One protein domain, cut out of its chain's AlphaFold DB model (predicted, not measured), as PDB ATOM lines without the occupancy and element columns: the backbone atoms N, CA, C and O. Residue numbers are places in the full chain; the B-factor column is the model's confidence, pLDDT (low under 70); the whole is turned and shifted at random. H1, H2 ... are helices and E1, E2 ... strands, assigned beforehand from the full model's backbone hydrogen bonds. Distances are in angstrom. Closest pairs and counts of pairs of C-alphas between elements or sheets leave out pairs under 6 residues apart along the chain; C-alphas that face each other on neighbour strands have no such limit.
ATOM      1  N   THR A  11     185.105 186.592 188.014       92.50
ATOM      2  CA  THR A  11     184.566 187.633 188.912       92.50
ATOM      3  C   THR A  11     184.131 187.063 190.257       92.50
ATOM      4  O   THR A  11     184.551 187.555 191.299       92.50
ATOM      5  N   GLY A  12     183.348 185.983 190.251       93.38
ATOM      6  CA  GLY A  12     182.832 185.357 191.472       93.38
ATOM      7  C   GLY A  12     183.931 184.879 192.435       93.38
ATOM      8  O   GLY A  12     183.875 185.211 193.618       93.38
ATOM      9  N   PRO A  13     184.927 184.100 191.974       94.56
ATOM     10  CA  PRO A  13     186.061 183.698 192.804       94.56
ATOM     11  C   PRO A  13     186.878 184.870 193.354       94.56
ATOM     12  O   PRO A  13     187.226 184.852 194.533       94.56
ATOM     13  N   VAL A  14     187.142 185.895 192.537       95.50
ATOM     14  CA  VAL A  14     187.887 187.088 192.967       95.50
ATOM     15  C   VAL A  14     187.138 187.850 194.055       95.50
ATOM     16  O   VAL A  14     187.748 188.191 195.063       95.50
ATOM     17  N   ILE A  15     185.832 188.075 193.883       96.12
ATOM     18  CA  ILE A  15     184.996 188.755 194.883       96.12
ATOM     19  C   ILE A  15     185.119 188.034 196.226       96.12
ATOM     20  O   ILE A  15     185.569 188.632 197.198       96.12
ATOM     21  N   ARG A  16     184.864 186.719 196.248       95.62
ATOM     22  CA  ARG A  16     184.967 185.918 197.479       95.62
ATOM     23  C   ARG A  16     186.363 185.946 198.092       95.62
ATOM     24  O   ARG A  16     186.495 185.950 199.312       95.62
ATOM     25  N   PHE A  17     187.408 185.934 197.264       95.19
ATOM     26  CA  PHE A  17     188.780 186.039 197.750       95.19
ATOM     27  C   PHE A  17     189.008 187.372 198.466       95.19
ATOM     28  O   PHE A  17     189.545 187.376 199.571       95.19
ATOM     29  N   ILE A  18     188.594 188.489 197.868       95.75
ATOM     30  CA  ILE A  18     188.774 189.816 198.464       95.75
ATOM     31  C   ILE A  18     187.963 189.921 199.762       95.75
ATOM     32  O   ILE A  18     188.538 190.235 200.803       95.75
ATOM     33  N   GLU A  19     186.676 189.562 199.736       94.25
ATOM     34  CA  GLU A  19     185.786 189.600 200.908       94.25
ATOM     35  C   GLU A  19     186.348 188.811 202.098       94.25
ATOM     36  O   GLU A  19     186.296 189.280 203.234       94.25
ATOM     37  N   ALA A  20     186.925 187.633 201.844       92.44
ATOM     38  CA  ALA A  20     187.454 186.752 202.883       92.44
ATOM     39  C   ALA A  20     188.812 187.191 203.462       92.44
ATOM     40  O   ALA A  20     189.242 186.637 204.473       92.44
ATOM     41  N   ASN A  21     189.522 188.118 202.810       92.56
ATOM     42  CA  ASN A  21     190.870 188.538 203.216       92.56
ATOM     43  C   ASN A  21     190.940 190.020 203.619       92.56
ATOM     44  O   ASN A  21     191.992 190.475 204.069       92.56
ATOM     45  N   LEU A  22     189.845 190.774 203.486       92.44
ATOM     46  CA  LEU A  22     189.760 192.133 204.001       92.44
ATOM     47  C   LEU A  22     189.520 192.141 205.521       92.44
ATOM     48  O   LEU A  22     188.721 191.350 206.027       92.44
ATOM     49  N   PRO A  23     190.168 193.052 206.272       90.25
ATOM     50  CA  PRO A  23     189.856 193.261 207.676       90.25
ATOM     51  C   PRO A  23     188.413 193.726 207.849       90.25
ATOM     52  O   PRO A  23     187.910 194.525 207.064       90.25
ATOM     53  N   ILE A  24     187.777 193.276 208.921       89.06
ATOM     54  CA  ILE A  24     186.423 193.686 209.284       89.06
ATOM     55  C   ILE A  24     186.495 194.965 210.133       89.06
ATOM     56  O   ILE A  24     187.330 195.072 211.036       89.06
ATOM     57  N   LEU A  25     185.631 195.940 209.843       77.94
ATOM     58  CA  LEU A  25     185.564 197.225 210.546       77.94
ATOM     59  C   LEU A  25     184.802 197.145 211.871       77.94
ATOM     60  O   LEU A  25     185.204 197.801 212.834       77.94
ATOM     61  N   ASP A  26     183.721 196.365 211.931       72.88
ATOM     62  CA  ASP A  26     182.834 196.313 213.089       72.88
ATOM     63  C   ASP A  26     182.618 194.888 213.645       72.88
ATOM     64  O   ASP A  26     182.843 193.889 212.963       72.88
ATOM     65  N   PRO A  27     182.173 194.741 214.906       59.69
ATOM     66  CA  PRO A  27     181.921 193.425 215.493       59.69
ATOM     67  C   PRO A  27     180.750 192.662 214.856       59.69
ATOM     68  O   PRO A  27     180.559 191.491 215.184       59.69
ATOM     69  N   ARG A  28     179.930 193.312 214.014       68.94
ATOM     70  CA  ARG A  28     178.818 192.662 213.305       68.94
ATOM     71  C   ARG A  28     179.287 191.965 212.033       68.94
ATOM     72  O   ARG A  28     178.581 191.083 211.558       68.94
ATOM     73  N   GLY A  29     180.483 192.287 211.539       64.88
ATOM     74  CA  GLY A  29     181.052 191.629 210.369       64.88
ATOM     75  C   GLY A  29     180.544 192.180 209.047       64.88
ATOM     76  O   GLY A  29     180.728 191.523 208.028       64.88
ATOM     77  N   GLU A  30     179.872 193.331 209.062       79.62
ATOM     78  CA  GLU A  30     179.142 193.811 207.888       79.62
ATOM     79  C   GLU A  30     180.003 194.709 207.002       79.62
ATOM     80  O   GLU A  30     179.784 194.737 205.803       79.62
ATOM     81  N   GLU A  31     181.010 195.396 207.546       89.31
ATOM     82  CA  GLU A  31     181.840 196.343 206.791       89.31
ATOM     83  C   GLU A  31     183.318 195.952 206.796       89.31
ATOM     84  O   GLU A  31     183.828 195.369 207.760       89.31
ATOM     85  N   TRP A  32     184.030 196.338 205.740       92.62
ATOM     86  CA  TRP A  32     185.471 196.153 205.623       92.62
ATOM     87  C   TRP A  32     186.229 197.421 206.015       92.62
ATOM     88  O   TRP A  32     185.801 198.537 205.724       92.62
ATOM     89  N   ASN A  33     187.389 197.249 206.648       87.62
ATOM     90  CA  ASN A  33     188.310 198.315 207.029       87.62
ATOM     91  C   ASN A  33     189.608 198.182 206.236       87.62
ATOM     92  O   ASN A  33     190.302 197.170 206.335       87.62
ATOM     93  N   HIS A  34     189.992 199.230 205.509       84.88
ATOM     94  CA  HIS A  34     191.240 199.200 204.756       84.88
ATOM     95  C   HIS A  34     192.483 199.421 205.643       84.88
ATOM     96  O   HIS A  34     193.606 199.301 205.167       84.88
ATOM     97  N   MET A  35     192.327 199.775 206.927       84.38
ATOM     98  CA  MET A  35     193.405 199.939 207.924       84.38
ATOM     99  C   MET A  35     194.529 200.900 207.490       84.38
ATOM    100  O   MET A  35     195.671 200.779 207.922       84.38
ATOM    101  N   CYS A  36     194.213 201.837 206.592       81.44
ATOM    102  CA  CYS A  36     195.168 202.656 205.827       81.44
ATOM    103  C   CYS A  36     196.315 201.864 205.156       81.44
ATOM    104  O   CYS A  36     197.383 202.421 204.912       81.44
ATOM    105  N   ALA A  37     196.112 200.579 204.858       85.38
ATOM    106  CA  ALA A  37     197.067 199.729 204.164       85.38
ATOM    107  C   ALA A  37     196.700 199.624 202.680       85.38
ATOM    108  O   ALA A  37     195.577 199.253 202.338       85.38
ATOM    109  N   THR A  38     197.665 199.888 201.798       90.75
ATOM    110  CA  THR A  38     197.455 199.950 200.342       90.75
ATOM    111  C   THR A  38     196.791 198.695 199.772       90.75
ATOM    112  O   THR A  38     195.873 198.798 198.968       90.75
ATOM    113  N   ALA A  39     197.188 197.504 200.229       91.44
ATOM    114  CA  ALA A  39     196.593 196.251 199.758       91.44
ATOM    115  C   ALA A  39     195.088 196.151 200.065       91.44
ATOM    116  O   ALA A  39     194.312 195.683 199.234       91.44
ATOM    117  N   TYR A  40     194.666 196.604 201.245       92.81
ATOM    118  CA  TYR A  40     193.261 196.567 201.639       92.81
ATOM    119  C   TYR A  40     192.462 197.732 201.048       92.81
ATOM    120  O   TYR A  40     191.270 197.568 200.805       92.81
ATOM    121  N   GLN A  41     193.108 198.868 200.755       95.00
ATOM    122  CA  GLN A  41     192.505 199.953 199.969       95.00
ATOM    123  C   GLN A  41     192.154 199.455 198.568       95.00
ATOM    124  O   GLN A  41     190.991 199.517 198.184       95.00
ATOM    125  N   PHE A  42     193.101 198.805 197.881       96.38
ATOM    126  CA  PHE A  42     192.839 198.167 196.588       96.38
ATOM    127  C   PHE A  42     191.705 197.138 196.660       96.38
ATOM    128  O   PHE A  42     190.883 197.068 195.753       96.38
ATOM    129  N   GLY A  43     191.619 196.353 197.738       95.88
ATOM    130  CA  GLY A  43     190.512 195.412 197.926       95.88
ATOM    131  C   GLY A  43     189.150 196.099 198.050       95.88
ATOM    132  O   GLY A  43     188.195 195.681 197.398       95.88
ATOM    133  N   CYS A  44     189.066 197.170 198.842       96.12
ATOM    134  CA  CYS A  44     187.846 197.963 198.999       96.12
ATOM    135  C   CYS A  44     187.427 198.621 197.672       96.12
ATOM    136  O   CYS A  44     186.277 198.481 197.251       96.12
ATOM    137  N   GLU A  45     188.373 199.248 196.969       96.31
ATOM    138  CA  GLU A  45     188.162 199.854 195.648       96.31
ATOM    139  C   GLU A  45     187.726 198.812 194.606       96.31
ATOM    140  O   GLU A  45     186.810 199.055 193.821       96.31
ATOM    141  N   ALA A  46     188.325 197.617 194.616       97.00
ATOM    142  CA  ALA A  46     187.963 196.539 193.702       97.00
ATOM    143  C   ALA A  46     186.548 196.005 193.958       97.00
ATOM    144  O   ALA A  46     185.818 195.753 192.999       97.00
ATOM    145  N   LEU A  47     186.124 195.861 195.220       96.75
ATOM    146  CA  LEU A  47     184.740 195.492 195.542       96.75
ATOM    147  C   LEU A  47     183.751 196.563 195.074       96.75
ATOM    148  O   LEU A  47     182.699 196.218 194.531       96.75
ATOM    149  N   ALA A  48     184.102 197.843 195.211       96.25
ATOM    150  CA  ALA A  48     183.289 198.934 194.687       96.25
ATOM    151  C   ALA A  48     183.214 198.914 193.153       96.25
ATOM    152  O   ALA A  48     182.126 198.940 192.574       96.25
ATOM    153  N   ALA A  49     184.351 198.747 192.479       96.31
ATOM    154  CA  ALA A  49     184.426 198.650 191.024       96.31
ATOM    155  C   ALA A  49     183.716 197.404 190.463       96.31
ATOM    156  O   ALA A  49     183.247 197.421 189.328       96.31
ATOM    157  N   LEU A  50     183.607 196.323 191.241       96.38
ATOM    158  CA  LEU A  50     182.836 195.123 190.902       96.38
ATOM    159  C   LEU A  50     181.353 195.234 191.298       96.38
ATOM    160  O   LEU A  50     180.603 194.270 191.131       96.38
ATOM    161  N   GLY A  51     180.907 196.383 191.809       96.19
ATOM    162  CA  GLY A  51     179.517 196.619 192.200       96.19
ATOM    163  C   GLY A  51     179.060 195.750 193.374       96.19
ATOM    164  O   GLY A  51     177.894 195.354 193.432       96.19
ATOM    165  N   GLN A  52     179.986 195.399 194.270       96.19
ATOM    166  CA  GLN A  52     179.710 194.633 195.489       96.19
ATOM    167  C   GLN A  52     179.598 195.526 196.723       96.19
ATOM    168  O   GLN A  52     178.866 195.194 197.652       96.19
ATOM    169  N   ALA A  53     180.288 196.664 196.719       95.75
ATOM    170  CA  ALA A  53     180.375 197.559 197.862       95.75
ATOM    171  C   ALA A  53     180.320 199.036 197.445       95.75
ATOM    172  O   ALA A  53     180.460 199.372 196.272       95.75
ATOM    173  N   GLU A  54     180.131 199.914 198.419       95.06
ATOM    174  CA  GLU A  54     180.381 201.347 198.307       95.06
ATOM    175  C   GLU A  54     181.624 201.690 199.130       95.06
ATOM    176  O   GLU A  54     181.783 201.221 200.260       95.06
ATOM    177  N   GLU A  55     182.534 202.473 198.553       92.00
ATOM    178  CA  GLU A  55     183.742 202.906 199.250       92.00
ATOM    179  C   GLU A  55     183.383 203.908 200.354       92.00
ATOM    180  O   GLU A  55     182.600 204.840 200.160       92.00
ATOM    181  N   THR A  56     183.981 203.732 201.527       88.75
ATOM    182  CA  THR A  56     183.849 204.647 202.658       88.75
ATOM    183  C   THR A  56     185.206 205.258 202.981       88.75
ATOM    184  O   THR A  56     186.252 204.726 202.623       88.75
ATOM    185  N   GLY A  57     185.234 206.347 203.754       83.56
ATOM    186  CA  GLY A  57     186.500 206.987 204.137       83.56
ATOM    187  C   GLY A  57     187.448 206.124 204.989       83.56
ATOM    188  O   GLY A  57     188.530 206.595 205.337       83.56
ATOM    189  N   ARG A  58     187.042 204.911 205.395       85.38
ATOM    190  CA  ARG A  58     187.860 203.957 206.166       85.38
ATOM    191  C   ARG A  58     187.875 202.539 205.582       85.38
ATOM    192  O   ARG A  58     188.502 201.661 206.172       85.38
ATOM    193  N   GLY A  59     187.212 202.289 204.454       91.75
ATOM    194  CA  GLY A  59     187.110 200.952 203.872       91.75
ATOM    195  C   GLY A  59     185.977 200.848 202.864       91.75
ATOM    196  O   GLY A  59     185.883 201.675 201.965       91.75
ATOM    197  N   ALA A  60     185.125 199.836 203.001       94.25
ATOM    198  CA  ALA A  60     183.977 199.651 202.121       94.25
ATOM    199  C   ALA A  60     182.810 198.984 202.855       94.25
ATOM    200  O   ALA A  60     183.025 198.138 203.726       94.25
ATOM    201  N   SER A  61     181.589 199.338 202.463       94.44
ATOM    202  CA  SER A  61     180.350 198.758 202.992       94.44
ATOM    203  C   SER A  61     179.625 197.991 201.882       94.44
ATOM    204  O   SER A  61     179.500 198.512 200.772       94.44
ATOM    205  N   PRO A  62     179.151 196.760 202.121       94.06
ATOM    206  CA  PRO A  62     178.497 195.946 201.105       94.06
ATOM    207  C   PRO A  62     177.187 196.579 200.639       94.06
ATOM    208  O   PRO A  62     176.423 197.153 201.417       94.06
ATOM    209  N   LEU A  63     176.890 196.424 199.352       93.81
ATOM    210  CA  LEU A  63     175.616 196.846 198.788       93.81
ATOM    211  C   LEU A  63     174.520 195.839 199.144       93.81
ATOM    212  O   LEU A  63     174.703 194.631 199.035       93.81
ATOM    213  N   ALA A  64     173.323 196.333 199.468       90.88
ATOM    214  CA  ALA A  64     172.159 195.478 199.729       90.88
ATOM    215  C   ALA A  64     171.712 194.662 198.497       90.88
ATOM    216  O   ALA A  64     170.976 193.685 198.614       90.88
ATOM    217  N   SER A  65     172.109 195.078 197.292       92.19
ATOM    218  CA  SER A  65     171.825 194.371 196.040       92.19
ATOM    219  C   SER A  65     173.057 194.391 195.134       92.19
ATOM    220  O   SER A  65     173.113 195.194 194.201       92.19
ATOM    221  N   PRO A  66     174.054 193.531 195.414       93.31
ATOM    222  CA  PRO A  66     175.283 193.462 194.639       93.31
ATOM    223  C   PRO A  66     174.995 193.078 193.190       93.31
ATOM    224  O   PRO A  66     174.266 192.120 192.912       93.31
ATOM    225  N   ARG A  67     175.578 193.816 192.248       93.94
ATOM    226  CA  ARG A  67     175.426 193.541 190.819       93.94
ATOM    227  C   ARG A  67     176.660 194.010 190.071       93.94
ATOM    228  O   ARG A  67     177.061 195.163 190.186       93.94
ATOM    229  N   LEU A  68     177.199 193.128 189.232       94.00
ATOM    230  CA  LEU A  68     178.313 193.476 188.359       94.00
ATOM    231  C   LEU A  68     177.924 194.636 187.422       94.00
ATOM    232  O   LEU A  68     176.835 194.601 186.826       94.00
ATOM    233  N   PRO A  69     178.793 195.647 187.268       93.31
ATOM    234  CA  PRO A  69     178.553 196.738 186.336       93.31
ATOM    235  C   PRO A  69     178.599 196.247 184.885       93.31
ATOM    236  O   PRO A  69     179.179 195.208 184.568       93.31
ATOM    237  N   GLU A  70     178.001 197.025 183.982       89.81
ATOM    238  CA  GLU A  70     178.032 196.737 182.542       89.81
ATOM    239  C   GLU A  70     179.462 196.780 181.978       89.81
ATOM    240  O   GLU A  70     179.834 195.954 181.141       89.81
ATOM    241  N   ALA A  71     180.273 197.716 182.475       90.56
ATOM    242  CA  ALA A  71     181.699 197.804 182.207       90.56
ATOM    243  C   ALA A  71     182.475 197.323 183.435       90.56
ATOM    244  O   ALA A  71     182.425 197.950 184.490       90.56
ATOM    245  N   LEU A  72     183.179 196.202 183.291       92.62
ATOM    246  CA  LEU A  72     184.013 195.651 184.355       92.62
ATOM    247  C   LEU A  72     185.340 196.414 184.472       92.62
ATOM    248  O   LEU A  72     185.832 196.921 183.457       92.62
ATOM    249  N   PRO A  73     185.949 196.449 185.674       93.06
ATOM    250  CA  PRO A  73     187.308 196.945 185.833       93.06
ATOM    251  C   PRO A  73     188.266 196.134 184.964       93.06
ATOM    252  O   PRO A  73     188.000 194.978 184.604       93.06
ATOM    253  N   ARG A  74     189.403 196.741 184.622       91.19
ATOM    254  CA  ARG A  74     190.414 196.024 183.861       91.19
ATOM    255  C   ARG A  74     190.933 194.854 184.687       91.19
ATOM    256  O   ARG A  74     191.134 194.950 185.896       91.19
ATOM    257  N   TRP A  75     191.153 193.735 184.013       89.69
ATOM    258  CA  TRP A  75     191.571 192.504 184.673       89.69
ATOM    259  C   TRP A  75     192.957 192.637 185.329       89.69
ATOM    260  O   TRP A  75     193.207 191.992 186.343       89.69
ATOM    261  N   ASP A  76     193.844 193.481 184.789       91.81
ATOM    262  CA  ASP A  76     195.189 193.687 185.327       91.81
ATOM    263  C   ASP A  76     195.178 194.417 186.677       91.81
ATOM    264  O   ASP A  76     195.898 194.005 187.587       91.81
ATOM    265  N   ASP A  77     194.296 195.404 186.856       94.31
ATOM    266  CA  ASP A  77     194.101 196.090 188.142       94.31
ATOM    267  C   ASP A  77     193.590 195.111 189.219       94.31
ATOM    268  O   ASP A  77     194.044 195.105 190.371       94.31
ATOM    269  N   ILE A  78     192.698 194.196 188.823       95.62
ATOM    270  CA  ILE A  78     192.209 193.119 189.690       95.62
ATOM    271  C   ILE A  78     193.336 192.151 190.066       95.62
ATOM    272  O   ILE A  78     193.450 191.759 191.229       95.62
ATOM    273  N   CYS A  79     194.208 191.785 189.125       93.25
ATOM    274  CA  CYS A  79     195.369 190.946 189.423       93.25
ATOM    275  C   CYS A  79     196.317 191.609 190.427       93.25
ATOM    276  O   CYS A  79     196.745 190.951 191.377       93.25
ATOM    277  N   VAL A  80     196.617 192.901 190.256       95.38
ATOM    278  CA  VAL A  80     197.439 193.664 191.210       95.38
ATOM    279  C   VAL A  80     196.800 193.655 192.596       95.38
ATOM    280  O   VAL A  80     197.498 193.415 193.584       95.38
ATOM    281  N   THR A  81     195.482 193.830 192.677       96.38
ATOM    282  CA  THR A  81     194.734 193.785 193.939       96.38
ATOM    283  C   THR A  81     194.871 192.428 194.628       96.38
ATOM    284  O   THR A  81     195.278 192.357 195.787       96.38
ATOM    285  N   VAL A  82     194.595 191.337 193.906       95.50
ATOM    286  CA  VAL A  82     194.673 189.969 194.445       95.50
ATOM    287  C   VAL A  82     196.083 189.654 194.939       95.50
ATOM    288  O   VAL A  82     196.239 189.150 196.050       95.50
ATOM    289  N   LEU A  83     197.111 189.984 194.153       94.56
ATOM    290  CA  LEU A  83     198.505 189.763 194.540       94.56
ATOM    291  C   LEU A  83     198.900 190.605 195.757       94.56
ATOM    292  O   LEU A  83     199.580 190.104 196.650       94.56
ATOM    293  N   SER A  84     198.445 191.856 195.824       93.69
ATOM    294  CA  SER A  84     198.729 192.752 196.947       93.69
ATOM    295  C   SER A  84     198.112 192.235 198.244       93.69
ATOM    296  O   SER A  84     198.805 192.154 199.258       93.69
ATOM    297  N   ILE A  85     196.843 191.815 198.209       94.12
ATOM    298  CA  ILE A  85     196.158 191.215 199.363       94.12
ATOM    299  C   ILE A  85     196.833 189.899 199.755       94.12
ATOM    300  O   ILE A  85     197.145 189.690 200.924       94.12
ATOM    301  N   ALA A  86     197.125 189.025 198.790       90.88
ATOM    302  CA  ALA A  86     197.789 187.755 199.061       90.88
ATOM    303  C   ALA A  86     199.165 187.961 199.715       90.88
ATOM    304  O   ALA A  86     199.494 187.261 200.671       90.88
ATOM    305  N   ASN A  87     199.943 188.946 199.260       88.31
ATOM    306  CA  ASN A  87     201.206 189.326 199.887       88.31
ATOM    307  C   ASN A  87     200.997 189.852 201.314       88.31
ATOM    308  O   ASN A  87     201.671 189.411 202.241       88.31
ATOM    309  N   GLN A  88     200.033 190.760 201.501       90.19
ATOM    310  CA  GLN A  88     199.712 191.364 202.797       90.19
ATOM    311  C   GLN A  88     199.273 190.326 203.841       90.19
ATOM    312  O   GLN A  88     199.595 190.466 205.022       90.19
ATOM    313  N   CYS A  89     198.578 189.275 203.405       85.50
ATOM    314  CA  CYS A  89     198.154 188.156 204.240       85.50
ATOM    315  C   CYS A  89     199.227 187.057 204.393       85.50
ATOM    316  O   CYS A  89     198.934 186.008 204.963       85.50
ATOM    317  N   GLY A  90     200.440 187.242 203.857       82.62
ATOM    318  CA  GLY A  90     201.517 186.245 203.924       82.62
ATOM    319  C   GLY A  90     201.251 184.972 203.109       82.62
ATOM    320  O   GLY A  90     201.796 183.916 203.413       82.62
ATOM    321  N   ARG A  91     200.393 185.045 202.085       82.94
ATOM    322  CA  ARG A  91     199.996 183.914 201.221       82.94
ATOM    323  C   ARG A  91     200.839 183.807 199.946       82.94
ATOM    324  O   ARG A  91     200.605 182.908 199.141       82.94
ATOM    325  N   LEU A  92     201.798 184.715 199.755       82.25
ATOM    326  CA  LEU A  92     202.788 184.673 198.683       82.25
ATOM    327  C   LEU A  92     204.184 184.504 199.271       82.25
ATOM    328  O   LEU A  92     204.544 185.161 200.244       82.25
ATOM    329  N   SER A  93     204.980 183.652 198.639       73.00
ATOM    330  CA  SER A  93     206.407 183.534 198.894       73.00
ATOM    331  C   SER A  93     207.170 183.688 197.586       73.00
ATOM    332  O   SER A  93     206.790 183.142 196.549       73.00
ATOM    333  N   TYR A  94     208.258 184.451 197.638       75.81
ATOM    334  CA  TYR A  94     209.135 184.658 196.495       75.81
ATOM    335  C   TYR A  94     210.405 183.842 196.673       75.81
ATOM    336  O   TYR A  94     210.950 183.723 197.775       75.81
ATOM    337  N   ARG A  95     210.884 183.282 195.565       74.62
ATOM    338  CA  ARG A  95     212.210 182.679 195.514       74.62
ATOM    339  C   ARG A  95     213.260 183.750 195.265       74.62
ATOM    340  O   ARG A  95     212.997 184.755 194.607       74.62
TER     341      ARG A  95
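This is residues 11 to 95 of the 161 residues of an uncharacterized protein of Paracoccus pantotrophus (UniProt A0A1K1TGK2). Three helices form an up-and-down bundle, each running against the one before, and a small hairpin of E1 and E2 packs on H2. A tail after H3 runs out to Arg 95. The 85 printed residues, mostly helix by class, hold H1 H2 E1 E2 H3 in chain order, with one antiparallel sheet. The whole is compact, radius of gyration of the C-alphas 12.3 A, spanning 42 by 32 by 20 A.

H1, residues 11 to 21, begins at C-alpha 11 (184.566, 187.633, 188.912). H2 is residues 38 to 49, E1 53 to 56, E2 59 to 62. H3, residues 75 to 88, 19.9 A long, ends at C-alpha 88 (199.712, 191.364, 202.797).

H2 and H3 touch at a steep tilt of 38 degrees, opposite ways; the closest C-alphas, of Ala 39 and Ser 84, are 5.0 A apart. H1 and H2, a helical hairpin, only just touch, with 3 pairs of C-alphas within 8 A, the closest Ile 18 and Gly 43. N 54 of E1 and O 61 of E2 are 2.8 A apart. In H1, H2 and H3 every O i to N i+4 pair is within hydrogen-bond range.

The printed part has no cut. The links H1 to H2 and E2 to H3 are long. Residues 27 to 29 have pLDDT under 70.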